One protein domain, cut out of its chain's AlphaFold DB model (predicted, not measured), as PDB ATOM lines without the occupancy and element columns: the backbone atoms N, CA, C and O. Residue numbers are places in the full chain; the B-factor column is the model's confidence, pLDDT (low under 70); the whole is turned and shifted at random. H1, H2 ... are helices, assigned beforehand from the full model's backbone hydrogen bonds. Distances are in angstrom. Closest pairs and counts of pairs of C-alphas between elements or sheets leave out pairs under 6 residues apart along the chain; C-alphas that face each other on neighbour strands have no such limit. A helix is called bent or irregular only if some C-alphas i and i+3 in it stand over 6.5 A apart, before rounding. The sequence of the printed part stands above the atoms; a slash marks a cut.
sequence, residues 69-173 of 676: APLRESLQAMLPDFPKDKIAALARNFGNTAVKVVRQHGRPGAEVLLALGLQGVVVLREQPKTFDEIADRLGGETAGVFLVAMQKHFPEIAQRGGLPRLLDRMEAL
ATOM      1  N   ALA A  69      28.799  29.165  -5.226       76.12
ATOM      2  CA  ALA A  69      28.285  28.476  -6.413       76.12
ATOM      3  C   ALA A  69      29.245  27.394  -6.975       76.12
ATOM      4  O   ALA A  69      28.834  26.230  -7.003       76.12
ATOM      5  N   PRO A  70      30.530  27.679  -7.292       81.44
ATOM      6  CA  PRO A  70      31.443  26.659  -7.830       81.44
ATOM      7  C   PRO A  70      31.744  25.520  -6.836       81.44
ATOM      8  O   PRO A  70      32.000  24.384  -7.236       81.44
ATOM      9  N   LEU A  71      31.672  25.791  -5.526       78.94
ATOM     10  CA  LEU A  71      31.806  24.767  -4.483       78.94
ATOM     11  C   LEU A  71      30.590  23.832  -4.447       78.94
ATOM     12  O   LEU A  71      30.757  22.619  -4.316       78.94
ATOM     13  N   ARG A  72      29.373  24.378  -4.582       85.19
ATOM     14  CA  ARG A  72      28.133  23.586  -4.648       85.19
ATOM     15  C   ARG A  72      28.097  22.725  -5.907       85.19
ATOM     16  O   ARG A  72      27.761  21.554  -5.802       85.19
ATOM     17  N   GLU A  73      28.490  23.266  -7.060       85.19
ATOM     18  CA  GLU A  73      28.578  22.519  -8.324       85.19
ATOM     19  C   GLU A  73      29.586  21.365  -8.239       85.19
ATOM     20  O   GLU A  73      29.251  20.232  -8.583       85.19
ATOM     21  N   SER A  74      30.784  21.609  -7.694       85.12
ATOM     22  CA  SER A  74      31.790  20.555  -7.506       85.12
ATOM     23  C   SER A  74      31.311  19.446  -6.559       85.12
ATOM     24  O   SER A  74      31.516  18.267  -6.843       85.12
ATOM     25  N   LEU A  75      30.636  19.799  -5.458       84.50
ATOM     26  CA  LEU A  75      30.051  18.823  -4.536       84.50
ATOM     27  C   LEU A  75      28.877  18.058  -5.166       84.50
ATOM     28  O   LEU A  75      28.799  16.846  -4.996       84.50
ATOM     29  N   GLN A  76      28.007  18.728  -5.925       89.25
ATOM     30  CA  GLN A  76      26.879  18.108  -6.630       89.25
ATOM     31  C   GLN A  76      27.340  17.125  -7.713       89.25
ATOM     32  O   GLN A  76      26.717  16.081  -7.878       89.25
ATOM     33  N   ALA A  77      28.440  17.422  -8.411       88.81
ATOM     34  CA  ALA A  77      29.032  16.519  -9.397       88.81
ATOM     35  C   ALA A  77      29.629  15.250  -8.758       88.81
ATOM     36  O   ALA A  77      29.571  14.179  -9.354       88.81
ATOM     37  N   MET A  78      30.184  15.352  -7.543       87.44
ATOM     38  CA  MET A  78      30.712  14.197  -6.797       87.44
ATOM     39  C   MET A  78      29.632  13.427  -6.016       87.44
ATOM     40  O   MET A  78      29.850  12.273  -5.656       87.44
ATOM     41  N   LEU A  79      28.486  14.053  -5.735       86.69
ATOM     42  CA  LEU A  79      27.378  13.498  -4.951       86.69
ATOM     43  C   LEU A  79      26.022  13.762  -5.644       86.69
ATOM     44  O   LEU A  79      25.209  14.528  -5.120       86.69
ATOM     45  N   PRO A  80      25.758  13.150  -6.816       83.19
ATOM     46  CA  PRO A  80      24.582  13.464  -7.635       83.19
ATOM     47  C   PRO A  80      23.249  13.215  -6.912       83.19
ATOM     48  O   PRO A  80      22.362  14.065  -6.971       83.19
ATOM     49  N   ASP A  81      23.139  12.114  -6.164       84.19
ATOM     50  CA  ASP A  81      21.907  11.708  -5.464       84.19
ATOM     51  C   ASP A  81      21.766  12.304  -4.050       84.19
ATOM     52  O   ASP A  81      20.876  11.926  -3.284       84.19
ATOM     53  N   PHE A  82      22.673  13.197  -3.643       82.75
ATOM     54  CA  PHE A  82      22.676  13.749  -2.290       82.75
ATOM     55  C   PHE A  82      21.798  15.013  -2.214       82.75
ATOM     56  O   PHE A  82      21.802  15.814  -3.151       82.75
ATOM     57  N   PRO A  83      21.030  15.237  -1.125       85.62
ATOM     58  CA  PRO A  83      20.076  16.343  -1.067       85.62
ATOM     59  C   PRO A  83      20.734  17.709  -1.289       85.62
ATOM     60  O   PRO A  83      21.704  18.055  -0.607       85.62
ATOM     61  N   LYS A  84      20.165  18.516  -2.194       84.06
ATOM     62  CA  LYS A  84      20.688  19.846  -2.565       84.06
ATOM     63  C   LYS A  84      20.903  20.756  -1.354       84.06
ATOM     64  O   LYS A  84      21.904  21.465  -1.289       84.06
ATOM     65  N   ASP A  85      20.031  20.665  -0.353       83.25
ATOM     66  CA  ASP A  85      20.134  21.432   0.893       83.25
ATOM     67  C   ASP A  85      21.339  20.994   1.745       83.25
ATOM     68  O   ASP A  85      22.065  21.834   2.279       83.25
ATOM     69  N   LYS A  86      21.614  19.679   1.812       81.56
ATOM     70  CA  LYS A  86      22.803  19.117   2.479       81.56
ATOM     71  C   LYS A  86      24.088  19.520   1.729       81.56
ATOM     72  O   LYS A  86      25.079  19.856   2.373       81.56
ATOM     73  N   ILE A  87      24.063  19.579   0.393       84.56
ATOM     74  CA  ILE A  87      25.180  20.075  -0.439       84.56
ATOM     75  C   ILE A  87      25.425  21.576  -0.211       84.56
ATOM     76  O   ILE A  87      26.566  21.999  -0.012       84.56
ATOM     77  N   ALA A  88      24.365  22.388  -0.180       81.62
ATOM     78  CA  ALA A  88      24.460  23.814   0.117       81.62
ATOM     79  C   ALA A  88      25.007  24.072   1.532       81.62
ATOM     80  O   ALA A  88      25.824  24.979   1.711       81.62
ATOM     81  N   ALA A  89      24.615  23.256   2.517       77.25
ATOM     82  CA  ALA A  89      25.157  23.291   3.874       77.25
ATOM     83  C   ALA A  89      26.641  22.880   3.930       77.25
ATOM     84  O   ALA A  89      27.429  23.575   4.569       77.25
ATOM     85  N   LEU A  90      27.051  21.818   3.223       80.25
ATOM     86  CA  LEU A  90      28.459  21.401   3.117       80.25
ATOM     87  C   LEU A  90      29.342  22.518   2.541       80.25
ATOM     88  O   LEU A  90      30.356  22.881   3.143       80.25
ATOM     89  N   ALA A  91      28.929  23.097   1.409       79.38
ATOM     90  CA  ALA A  91      29.644  24.191   0.758       79.38
ATOM     91  C   ALA A  91      29.762  25.422   1.671       79.38
ATOM     92  O   ALA A  91      30.837  26.009   1.776       79.38
ATOM     93  N   ARG A  92      28.671  25.795   2.357       77.88
ATOM     94  CA  ARG A  92      28.610  26.970   3.238       77.88
ATOM     95  C   ARG A  92      29.427  26.807   4.520       77.88
ATOM     96  O   ARG A  92      30.079  27.758   4.935       77.88
ATOM     97  N   ASN A  93      29.380  25.631   5.145       71.75
ATOM     98  CA  ASN A  93      29.928  25.427   6.488       71.75
ATOM     99  C   ASN A  93      31.386  24.941   6.481       71.75
ATOM    100  O   ASN A  93      32.099  25.175   7.454       71.75
ATOM    101  N   PHE A  94      31.835  24.271   5.411       77.69
ATOM    102  CA  PHE A  94      33.176  23.666   5.346       77.69
ATOM    103  C   PHE A  94      33.949  23.970   4.050       77.69
ATOM    104  O   PHE A  94      35.152  23.712   3.991       77.69
ATOM    105  N   GLY A  95      33.296  24.505   3.010       83.38
ATOM    106  CA  GLY A  95      33.936  24.922   1.757       83.38
ATOM    107  C   GLY A  95      34.831  23.847   1.129       83.38
ATOM    108  O   GLY A  95      34.419  22.701   0.939       83.38
ATOM    109  N   ASN A  96      36.086  24.203   0.838       80.88
ATOM    110  CA  ASN A  96      37.080  23.290   0.259       80.88
ATOM    111  C   ASN A  96      37.355  22.038   1.117       80.88
ATOM    112  O   ASN A  96      37.737  21.003   0.572       80.88
ATOM    113  N   THR A  97      37.132  22.085   2.436       76.50
ATOM    114  CA  THR A  97      37.280  20.908   3.311       76.50
ATOM    115  C   THR A  97      36.230  19.848   2.986       76.50
ATOM    116  O   THR A  97      36.574  18.670   2.912       76.50
ATOM    117  N   ALA A  98      34.983  20.246   2.693       81.69
ATOM    118  CA  ALA A  98      33.963  19.310   2.216       81.69
ATOM    119  C   ALA A  98      34.359  18.701   0.865       81.69
ATOM    120  O   ALA A  98      34.289  17.488   0.711       81.69
ATOM    121  N   VAL A  99      34.841  19.510  -0.089       82.69
ATOM    122  CA  VAL A  99      35.297  19.014  -1.405       82.69
ATOM    123  C   VAL A  99      36.407  17.970  -1.251       82.69
ATOM    124  O   VAL A  99      36.372  16.933  -1.912       82.69
ATOM    125  N   LYS A 100      37.372  18.210  -0.353       82.38
ATOM    126  CA  LYS A 100      38.464  17.271  -0.080       82.38
ATOM    127  C   LYS A 100      37.956  15.965   0.546       82.38
ATOM    128  O   LYS A 100      38.292  14.898   0.043       82.38
ATOM    129  N   VAL A 101      37.125  16.041   1.588       81.50
ATOM    130  CA  VAL A 101      36.580  14.853   2.271       81.50
ATOM    131  C   VAL A 101      35.676  14.038   1.350       81.50
ATOM    132  O   VAL A 101      35.823  12.824   1.293       81.50
ATOM    133  N   VAL A 102      34.805  14.681   0.570       86.12
ATOM    134  CA  VAL A 102      33.942  13.998  -0.409       86.12
ATOM    135  C   VAL A 102      34.767  13.301  -1.492       86.12
ATOM    136  O   VAL A 102      34.427  12.196  -1.900       86.12
ATOM    137  N   ARG A 103      35.889  13.887  -1.922       85.06
ATOM    138  CA  ARG A 103      36.801  13.239  -2.876       85.06
ATOM    139  C   ARG A 103      37.517  12.013  -2.295       85.06
ATOM    140  O   ARG A 103      37.856  11.117  -3.057       85.06
ATOM    141  N   GLN A 104      37.780  11.986  -0.986       83.31
ATOM    142  CA  GLN A 104      38.513  10.896  -0.327       83.31
ATOM    143  C   GLN A 104      37.596   9.782   0.211       83.31
ATOM    144  O   GLN A 104      37.940   8.615   0.084       83.31
ATOM    145  N   HIS A 105      36.433  10.136   0.766       79.12
ATOM    146  CA  HIS A 105      35.530   9.233   1.500       79.12
ATOM    147  C   HIS A 105      34.097   9.221   0.943       79.12
ATOM    148  O   HIS A 105      33.186   8.695   1.579       79.12
ATOM    149  N   GLY A 106      33.860   9.853  -0.211       85.69
ATOM    150  CA  GLY A 106      32.561   9.873  -0.879       85.69
ATOM    151  C   GLY A 106      31.421  10.416  -0.012       85.69
ATOM    152  O   GLY A 106      31.562  11.386   0.740       85.69
ATOM    153  N   ARG A 107      30.257   9.770  -0.139       84.69
ATOM    154  CA  ARG A 107      29.037  10.106   0.602       84.69
ATOM    155  C   ARG A 107      29.170   9.917   2.126       84.69
ATOM    156  O   ARG A 107      28.769  10.844   2.830       84.69
ATOM    157  N   PRO A 108      29.731   8.811   2.660       78.50
ATOM    158  CA  PRO A 108      29.866   8.639   4.107       78.50
ATOM    159  C   PRO A 108      30.646   9.767   4.796       78.50
ATOM    160  O   PRO A 108      30.158  10.342   5.767       78.50
ATOM    161  N   GLY A 109      31.791  10.192   4.245       76.81
ATOM    162  CA  GLY A 109      32.545  11.326   4.802       76.81
ATOM    163  C   GLY A 109      31.767  12.651   4.794       76.81
ATOM    164  O   GLY A 109      31.936  13.481   5.689       76.81
ATOM    165  N   ALA A 110      30.870  12.839   3.820       79.69
ATOM    166  CA  ALA A 110      29.965  13.987   3.744       79.69
ATOM    167  C   ALA A 110      28.909  13.971   4.866       79.69
ATOM    168  O   ALA A 110      28.633  15.003   5.484       79.69
ATOM    169  N   GLU A 111      28.332  12.798   5.144       76.81
ATOM    170  CA  GLU A 111      27.357  12.582   6.220       76.81
ATOM    171  C   GLU A 111      28.009  12.774   7.604       76.81
ATOM    172  O   GLU A 111      27.448  13.475   8.450       76.81
ATOM    173  N   VAL A 112      29.231  12.267   7.807       72.12
ATOM    174  CA  VAL A 112      30.021  12.451   9.041       72.12
ATOM    175  C   VAL A 112      30.365  13.923   9.292       72.12
ATOM    176  O   VAL A 112      30.185  14.412  10.411       72.12
ATOM    177  N   LEU A 113      30.808  14.662   8.264       74.69
ATOM    178  CA  LEU A 113      31.077  16.105   8.361       74.69
ATOM    179  C   LEU A 113      29.834  16.897   8.782       74.69
ATOM    180  O   LEU A 113      29.912  17.751   9.667       74.69
ATOM    181  N   LEU A 114      28.685  16.615   8.160       74.94
ATOM    182  CA  LEU A 114      27.420  17.280   8.486       74.94
ATOM    183  C   LEU A 114      26.948  16.969   9.911       74.94
ATOM    184  O   LEU A 114      26.436  17.866  10.576       74.94
ATOM    185  N   ALA A 115      27.137  15.735  10.381       67.00
ATOM    186  CA  ALA A 115      26.697  15.307  11.705       67.00
ATOM    187  C   ALA A 115      27.585  15.839  12.845       67.00
ATOM    188  O   ALA A 115      27.076  16.305  13.863       67.00
ATOM    189  N   LEU A 116      28.913  15.804  12.682       66.06
ATOM    190  CA  LEU A 116      29.853  16.265  13.712       66.06
ATOM    191  C   LEU A 116      30.122  17.778  13.661       66.06
ATOM    192  O   LEU A 116      30.562  18.359  14.660       66.06
ATOM    193  N   GLY A 117      29.862  18.447  12.537       72.06
ATOM    194  CA  GLY A 117      30.108  19.879  12.386       72.06
ATOM    195  C   GLY A 117      31.594  20.226  12.523       72.06
ATOM    196  O   GLY A 117      32.470  19.509  12.042       72.06
ATOM    197  N   LEU A 118      31.895  21.317  13.238       64.44
ATOM    198  CA  LEU A 118      33.278  21.733  13.518       64.44
ATOM    199  C   LEU A 118      34.101  20.648  14.239       64.44
ATOM    200  O   LEU A 118      35.304  20.564  14.010       64.44
ATOM    201  N   GLN A 119      33.474  19.780  15.045       61.03
ATOM    202  CA  GLN A 119      34.183  18.673  15.703       61.03
ATOM    203  C   GLN A 119      34.673  17.626  14.691       61.03
ATOM    204  O   GLN A 119      35.753  17.073  14.866       61.03
ATOM    205  N   GLY A 120      33.945  17.410  13.591       67.62
ATOM    206  CA  GLY A 120      34.384  16.521  12.511       67.62
ATOM    207  C   GLY A 120      35.645  17.041  11.818       67.62
ATOM    208  O   GLY A 120      36.529  16.262  11.482       67.62
ATOM    209  N   VAL A 121      35.774  18.367  11.688       67.31
ATOM    210  CA  VAL A 121      36.981  19.022  11.153       67.31
ATOM    211  C   VAL A 121      38.168  18.894  12.117       67.31
ATOM    212  O   VAL A 121      39.291  18.687  11.664       67.31
ATOM    213  N   VAL A 122      37.934  18.978  13.433       61.94
ATOM    214  CA  VAL A 122      38.973  18.739  14.454       61.94
ATOM    215  C   VAL A 122      39.453  17.287  14.400       61.94
ATOM    216  O   VAL A 122      40.652  17.058  14.272       61.94
ATOM    217  N   VAL A 123      38.538  16.310  14.388       64.50
ATOM    218  CA  VAL A 123      38.881  14.877  14.288       64.50
ATOM    219  C   VAL A 123      39.632  14.574  12.989       64.50
ATOM    220  O   VAL A 123      40.688  13.956  13.042       64.50
ATOM    221  N   LEU A 124      39.177  15.084  11.839       70.81
ATOM    222  CA  LEU A 124      39.879  14.944  10.554       70.81
ATOM    223  C   LEU A 124      41.315  15.498  10.589       70.81
ATOM    224  O   LEU A 124      42.206  14.963   9.929       70.81
ATOM    225  N   ARG A 125      41.545  16.592  11.325       65.38
ATOM    226  CA  ARG A 125      42.847  17.267  11.404       65.38
ATOM    227  C   ARG A 125      43.800  16.610  12.400       65.38
ATOM    228  O   ARG A 125      44.988  16.509  12.110       65.38
ATOM    229  N   GLU A 126      43.302  16.231  13.572       60.50
ATOM    230  CA  GLU A 126      44.111  15.722  14.688       60.50
ATOM    231  C   GLU A 126      44.226  14.191  14.679       60.50
ATOM    232  O   GLU A 126      45.230  13.649  15.137       60.50
ATOM    233  N   GLN A 127      43.226  13.490  14.137       62.78
ATOM    234  CA  GLN A 127      43.126  12.027  14.115       62.78
ATOM    235  C   GLN A 127      42.552  11.517  12.772       62.78
ATOM    236  O   GLN A 127      41.479  10.911  12.748       62.78
ATOM    237  N   PRO A 128      43.247  11.724  11.635       72.12
ATOM    238  CA  PRO A 128      42.720  11.390  10.308       72.12
ATOM    239  C   PRO A 128      42.300   9.919  10.174       72.12
ATOM    240  O   PRO A 128      41.176   9.664   9.776       72.12
ATOM    241  N   LYS A 129      43.113   8.958  10.641       71.75
ATOM    242  CA  LYS A 129      42.750   7.522  10.626       71.75
ATOM    243  C   LYS A 129      41.432   7.223  11.345       71.75
ATOM    244  O   LYS A 129      40.675   6.355  10.938       71.75
ATOM    245  N   THR A 130      41.169   7.947  12.428       66.31
ATOM    246  CA  THR A 130      39.930   7.825  13.195       66.31
ATOM    247  C   THR A 130      38.757   8.420  12.420       66.31
ATOM    248  O   THR A 130      37.672   7.856  12.457       66.31
ATOM    249  N   PHE A 131      38.964   9.508  11.667       73.44
ATOM    250  CA  PHE A 131      37.976  10.011  10.706       73.44
ATOM    251  C   PHE A 131      37.673   8.988   9.603       73.44
ATOM    252  O   PHE A 131      36.500   8.763   9.309       73.44
ATOM    253  N   ASP A 132      38.705   8.348   9.051       75.19
ATOM    254  CA  ASP A 132      38.579   7.305   8.028       75.19
ATOM    255  C   ASP A 132      37.718   6.136   8.555       75.19
ATOM    256  O   ASP A 132      36.709   5.790   7.948       75.19
ATOM    257  N   GLU A 133      38.023   5.611   9.750       71.25
ATOM    258  CA  GLU A 133      37.244   4.540  10.398       71.25
ATOM    259  C   GLU A 133      35.781   4.927  10.681       71.25
ATOM    260  O   GLU A 133      34.887   4.092  10.526       71.25
ATOM    261  N   ILE A 134      35.511   6.179  11.079       68.75
ATOM    262  CA  ILE A 134      34.135   6.682  11.238       68.75
ATOM    263  C   ILE A 134      33.436   6.707   9.873       68.75
ATOM    264  O   ILE A 134      32.306   6.240   9.763       68.75
ATOM    265  N   ALA A 135      34.073   7.256   8.837       72.69
ATOM    266  CA  ALA A 135      33.472   7.357   7.510       72.69
ATOM    267  C   ALA A 135      33.166   5.973   6.917       72.69
ATOM    268  O   ALA A 135      32.059   5.759   6.425       72.69
ATOM    269  N   ASP A 136      34.094   5.026   7.031       74.00
ATOM    270  CA  ASP A 136      33.963   3.699   6.430       74.00
ATOM    271  C   ASP A 136      32.928   2.818   7.155       74.00
ATOM    272  O   ASP A 136      32.148   2.123   6.504       74.00
ATOM    273  N   ARG A 137      32.884   2.845   8.498       68.19
ATOM    274  CA  ARG A 137      32.038   1.925   9.289       68.19
ATOM    275  C   ARG A 137      30.618   2.421   9.553       68.19
ATOM    276  O   ARG A 137      29.717   1.606   9.733       68.19
ATOM    277  N   LEU A 138      30.402   3.736   9.627       64.69
ATOM    278  CA  LEU A 138      29.124   4.298  10.084       64.69
ATOM    279  C   LEU A 138      28.179   4.763   8.958       64.69
ATOM    280  O   LEU A 138      27.048   5.118   9.266       64.69
ATOM    281  N   GLY A 139      28.581   4.769   7.682       53.78
ATOM    282  CA  GLY A 139      27.814   5.383   6.579       53.78
ATOM    283  C   GLY A 139      26.287   5.146   6.588       53.78
ATOM    284  O   GLY A 139      25.818   4.010   6.659       53.78
ATOM    285  N   GLY A 140      25.500   6.227   6.472       59.22
ATOM    286  CA  GLY A 140      24.032   6.217   6.484       59.22
ATOM    287  C   GLY A 140      23.388   7.192   7.486       59.22
ATOM    288  O   GLY A 140      24.017   7.698   8.418       59.22
ATOM    289  N   GLU A 141      22.077   7.433   7.340       51.50
ATOM    290  CA  GLU A 141      21.339   8.387   8.195       51.50
ATOM    291  C   GLU A 141      21.334   7.999   9.685       51.50
ATOM    292  O   GLU A 141      21.401   8.875  10.549       51.50
ATOM    293  N   THR A 142      21.352   6.697   9.986       51.16
ATOM    294  CA  THR A 142      21.461   6.128  11.342       51.16
ATOM    295  C   THR A 142      22.661   6.680  12.114       51.16
ATOM    296  O   THR A 142      22.555   6.985  13.304       51.16
ATOM    297  N   ALA A 143      23.803   6.848  11.444       53.31
ATOM    298  CA  ALA A 143      24.993   7.384  12.081       53.31
ATOM    299  C   ALA A 143      24.988   8.897  12.205       53.31
ATOM    300  O   ALA A 143      25.537   9.408  13.173       53.31
ATOM    301  N   GLY A 144      24.345   9.623  11.288       54.66
ATOM    302  CA  GLY A 144      24.157  11.062  11.458       54.66
ATOM    303  C   GLY A 144      23.424  11.365  12.767       54.66
ATOM    304  O   GLY A 144      23.876  12.179  13.571       54.66
ATOM    305  N   VAL A 145      22.351  10.616  13.030       56.16
ATOM    306  CA  VAL A 145      21.573  10.667  14.276       56.16
ATOM    307  C   VAL A 145      22.431  10.318  15.504       56.16
ATOM    308  O   VAL A 145      22.391  11.029  16.511       56.16
ATOM    309  N   PHE A 146      23.258   9.273  15.416       59.56
ATOM    310  CA  PHE A 146      24.173   8.876  16.490       59.56
ATOM    311  C   PHE A 146      25.285   9.901  16.776       59.56
ATOM    312  O   PHE A 146      25.514  10.270  17.928       59.56
ATOM    313  N   LEU A 147      25.987  10.359  15.739       60.38
ATOM    314  CA  LEU A 147      27.118  11.280  15.843       60.38
ATOM    315  C   LEU A 147      26.671  12.640  16.391       60.38
ATOM    316  O   LEU A 147      27.401  13.240  17.176       60.38
ATOM    317  N   VAL A 148      25.449  13.080  16.067       60.28
ATOM    318  CA  VAL A 148      24.806  14.242  16.700       60.28
ATOM    319  C   VAL A 148      24.551  13.991  18.192       60.28
ATOM    320  O   VAL A 148      24.912  14.829  19.016       60.28
ATOM    321  N   ALA A 149      24.003  12.830  18.574       56.84
ATOM    322  CA  ALA A 149      23.775  12.492  19.985       56.84
ATOM    323  C   ALA A 149      25.081  12.396  20.805       56.84
ATOM    324  O   ALA A 149      25.112  12.779  21.976       56.84
ATOM    325  N   MET A 150      26.176  11.942  20.187       58.09
ATOM    326  CA  MET A 150      27.500  11.833  20.813       58.09
ATOM    327  C   MET A 150      28.393  13.070  20.656       58.09
ATOM    328  O   MET A 150      29.457  13.113  21.275       58.09
ATOM    329  N   GLN A 151      27.986  14.093  19.895       59.41
ATOM    330  CA  GLN A 151      28.837  15.222  19.479       59.41
ATOM    331  C   GLN A 151      29.570  15.917  20.642       59.41
ATOM    332  O   GLN A 151      30.703  16.371  20.493       59.41
ATOM    333  N   LYS A 152      28.935  15.982  21.820       56.62
ATOM    334  CA  LYS A 152      29.494  16.584  23.042       56.62
ATOM    335  C   LYS A 152      30.599  15.740  23.697       56.62
ATOM    336  O   LYS A 152      31.486  16.307  24.326       56.62
ATOM    337  N   HIS A 153      30.532  14.416  23.570       58.12
ATOM    338  CA  HIS A 153      31.419  13.449  24.232       58.12
ATOM    339  C   HIS A 153      32.501  12.895  23.291       58.12
ATOM    340  O   HIS A 153      33.536  12.406  23.741       58.12
ATOM    341  N   PHE A 154      32.282  13.023  21.980       60.56
ATOM    342  CA  PHE A 154      33.184  12.577  20.924       60.56
ATOM    343  C   PHE A 154      34.648  13.028  21.101       60.56
ATOM    344  O   PHE A 154      35.525  12.168  21.002       60.56
ATOM    345  N   PRO A 155      34.954  14.307  21.421       52.72
ATOM    346  CA  PRO A 155      36.343  14.761  21.522       52.72
ATOM    347  C   PRO A 155      37.092  14.122  22.697       52.72
ATOM    348  O   PRO A 155      38.257  13.767  22.558       52.72
ATOM    349  N   GLU A 156      36.423  13.917  23.836       56.91
ATOM    350  CA  GLU A 156      37.027  13.302  25.027       56.91
ATOM    351  C   GLU A 156      37.304  11.805  24.817       56.91
ATOM    352  O   GLU A 156      38.314  11.289  25.295       56.91
ATOM    353  N   ILE A 157      36.442  11.107  24.067       58.88
ATOM    354  CA  ILE A 157      36.634   9.694  23.704       58.88
ATOM    355  C   ILE A 157      37.745   9.554  22.652       58.88
ATOM    356  O   ILE A 157      38.606   8.681  22.782       58.88
ATOM    357  N   ALA A 158      37.765  10.434  21.645       55.06
ATOM    358  CA  ALA A 158      38.786  10.465  20.602       55.06
ATOM    359  C   ALA A 158      40.179  10.787  21.175       55.06
ATOM    360  O   ALA A 158      41.128  10.043  20.937       55.06
ATOM    361  N   GLN A 159      40.318  11.824  22.011       55.47
ATOM    362  CA  GLN A 159      41.595  12.180  22.655       55.47
ATOM    363  C   GLN A 159      42.175  11.059  23.534       55.47
ATOM    364  O   GLN A 159      43.385  11.004  23.732       55.47
ATOM    365  N   ARG A 160      41.333  10.145  24.032       55.66
ATOM    366  CA  ARG A 160      41.738   8.963  24.811       55.66
ATOM    367  C   ARG A 160      41.961   7.704  23.958       55.66
ATOM    368  O   ARG A 160      42.170   6.634  24.518       55.66
ATOM    369  N   GLY A 161      41.872   7.796  22.628       58.19
ATOM    370  CA  GLY A 161      41.998   6.652  21.715       58.19
ATOM    371  C   GLY A 161      40.875   5.612  21.841       58.19
ATOM    372  O   GLY A 161      41.003   4.501  21.338       58.19
ATOM    373  N   GLY A 162      39.770   5.947  22.517       63.41
ATOM    374  CA  GLY A 162      38.675   5.015  22.802       63.41
ATOM    375  C   GLY A 162      37.695   4.814  21.645       63.41
ATOM    376  O   GLY A 162      36.792   3.987  21.755       63.41
ATOM    377  N   LEU A 163      37.841   5.567  20.550       65.00
ATOM    378  CA  LEU A 163      36.842   5.599  19.486       65.00
ATOM    379  C   LEU A 163      36.719   4.297  18.668       65.00
ATOM    380  O   LEU A 163      35.582   3.885  18.459       65.00
ATOM    381  N   PRO A 164      37.799   3.586  18.278       66.38
ATOM    382  CA  PRO A 164      37.660   2.315  17.560       66.38
ATOM    383  C   PRO A 164      36.849   1.293  18.376       66.38
ATOM    384  O   PRO A 164      35.886   0.715  17.883       66.38
ATOM    385  N   ARG A 165      37.125   1.203  19.687       68.75
ATOM    386  CA  ARG A 165      36.371   0.353  20.629       68.75
ATOM    387  C   ARG A 165      34.905   0.776  20.788       68.75
ATOM    388  O   ARG A 165      34.066  -0.060  21.116       68.75
ATOM    389  N   LEU A 166      34.590   2.062  20.608       69.88
ATOM    390  CA  LEU A 166      33.210   2.556  20.597       69.88
ATOM    391  C   LEU A 166      32.474   2.053  19.345       69.88
ATOM    392  O   LEU A 166      31.350   1.573  19.470       69.88
ATOM    393  N   LEU A 167      33.120   2.111  18.174       69.88
ATOM    394  CA  LEU A 167      32.579   1.599  16.908       69.88
ATOM    395  C   LEU A 167      32.359   0.078  16.972       69.88
ATOM    396  O   LEU A 167      31.257  -0.384  16.686       69.88
ATOM    397  N   ASP A 168      33.340  -0.682  17.467       72.31
ATOM    398  CA  ASP A 168      33.214  -2.135  17.656       72.31
ATOM    399  C   ASP A 168      32.019  -2.489  18.570       72.31
ATOM    400  O   ASP A 168      31.218  -3.375  18.262       72.31
ATOM    401  N   ARG A 169      31.835  -1.751  19.680       71.94
ATOM    402  CA  ARG A 169      30.680  -1.934  20.581       71.94
ATOM    403  C   ARG A 169      29.346  -1.588  19.921       71.94
ATOM    404  O   ARG A 169      28.352  -2.240  20.228       71.94
ATOM    405  N   MET A 170      29.301  -0.598  19.029       70.25
ATOM    406  CA  MET A 170      28.094  -0.256  18.266       70.25
ATOM    407  C   MET A 170      27.710  -1.338  17.260       70.25
ATOM    408  O   MET A 170      26.532  -1.696  17.155       70.25
ATOM    409  N   GLU A 171      28.688  -1.868  16.524       71.69
ATOM    410  CA  GLU A 171      28.481  -2.978  15.593       71.69
ATOM    411  C   GLU A 171      27.957  -4.214  16.336       71.69
ATOM    412  O   GLU A 171      26.989  -4.830  15.884       71.69
ATOM    413  N   ALA A 172      28.488  -4.491  17.531       77.19
ATOM    414  CA  ALA A 172      28.045  -5.574  18.406       77.19
ATOM    415  C   ALA A 172      26.647  -5.382  19.042       77.19
ATOM    416  O   ALA A 172      26.110  -6.336  19.608       77.19
ATOM    417  N   LEU A 173      26.011  -4.199  18.958       77.06
ATOM    418  CA  LEU A 173      24.691  -4.000  19.575       77.06
ATOM    419  C   LEU A 173      23.609  -4.902  18.939       77.06
ATOM    420  O   LEU A 173      23.487  -4.943  17.704       77.06
TER     421      LEU A 173
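AT A GLANCE: This is residues 69 to 173 of the 676 residues of an uncharacterized protein of Planctomycetes bacterium (UniProt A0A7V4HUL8). Eight short helices are stacked along one long axis, with H1 and H2 at one end, H7 and H8 at the other, and the second arm of the bent helix H3 in the middle. H3 folds back on itself; H2 crosses its second arm on the side toward H1, while H5 and H6 pack on that arm farther along. The printed part has 105 residues with eight named helices, H1 to H8 in order, and no named strand: the class is all helix, the packing part aligned and part crossed. It is compact, with a radius of gyration of the C-alphas of 13.3 A, and only just elongated, spanning 39 by 26 by 21 A.

HOW THE PARTS SIT: H1, residues 69 to 78, touches H2, residues 84 to 94, at a steep tilt of 64 degrees; their closest C-alphas, of Arg 72 and Ala 91, are 5.6 A apart. H3, residues 96 to 116, was assigned as one helix by its hydrogen bonds but is bent, with C-alphas 104 and 107 9.6 A apart; its arms are H3a, residues 96 to 104, and H3b, residues 107 to 116. The arms touch, running opposite ways at a steep tilt of 43 degrees, closest at the C-alphas of Val 102 and Ala 110, 5.8 A. H3, taken whole, is the hub, touching 5 other helices. H3a touches H1 at a shallow tilt of 10 degrees, the same way, closest at the C-alphas of Leu 75 and Val 99, 6.1 A. H3b touches H2 at a steep tilt of 62 degrees, closest at the C-alphas of Leu 90 and Leu 114, 6.8 A. H4, residues 118 to 126, only just touches H3b, with 3 pairs of C-alphas within 8 A, and only at the corner, closest at the C-alphas of Leu 113 and Gly 120, 5.3 A. H5, residues 128 to 138, touches H3b about perpendicular, at 73 degrees, closest at the C-alphas of Gly 109 and Ala 135, 4.9 A. H6, residues 141 to 150, touches H3b at a shallow tilt of 28 degrees, closest at the C-alphas of Ala 115 and Gly 144, 5.0 A. H7, residues 154 to 159, only just touches H4, with 3 pairs of C-alphas within 8 A, closest at the C-alphas of Gln 119 and Pro 155, 7.3 A. H8, residues 163 to 171, touches H5 at a shallow tilt of 7 degrees, the same way, closest at the C-alphas of Thr 130 and Leu 163, 7.4 A. Every O i to N i+4 pair is within hydrogen-bond range in H1, H2, H3a, H3b, H4, H5, H6, H7 and H8.

IN THESE COORDINATES: H1 begins at C-alpha 69 (28.285, 28.476, -6.413) and H8 ends at C-alpha 171 (28.481, -2.978, 15.593). H2 and H5 each measure 15.3 A from first to last C-alpha, and H1, H3b and H6 each 14.5 A.

THE WHOLE: The C-alphas farthest apart, of Ala 69 and Ala 172, are 42.1 A apart. The printed part has no cut, and the links between successive helices are tight. The mean pLDDT of the printed part is 71.7; 44 residues are under 70, among them residues 137 to 167.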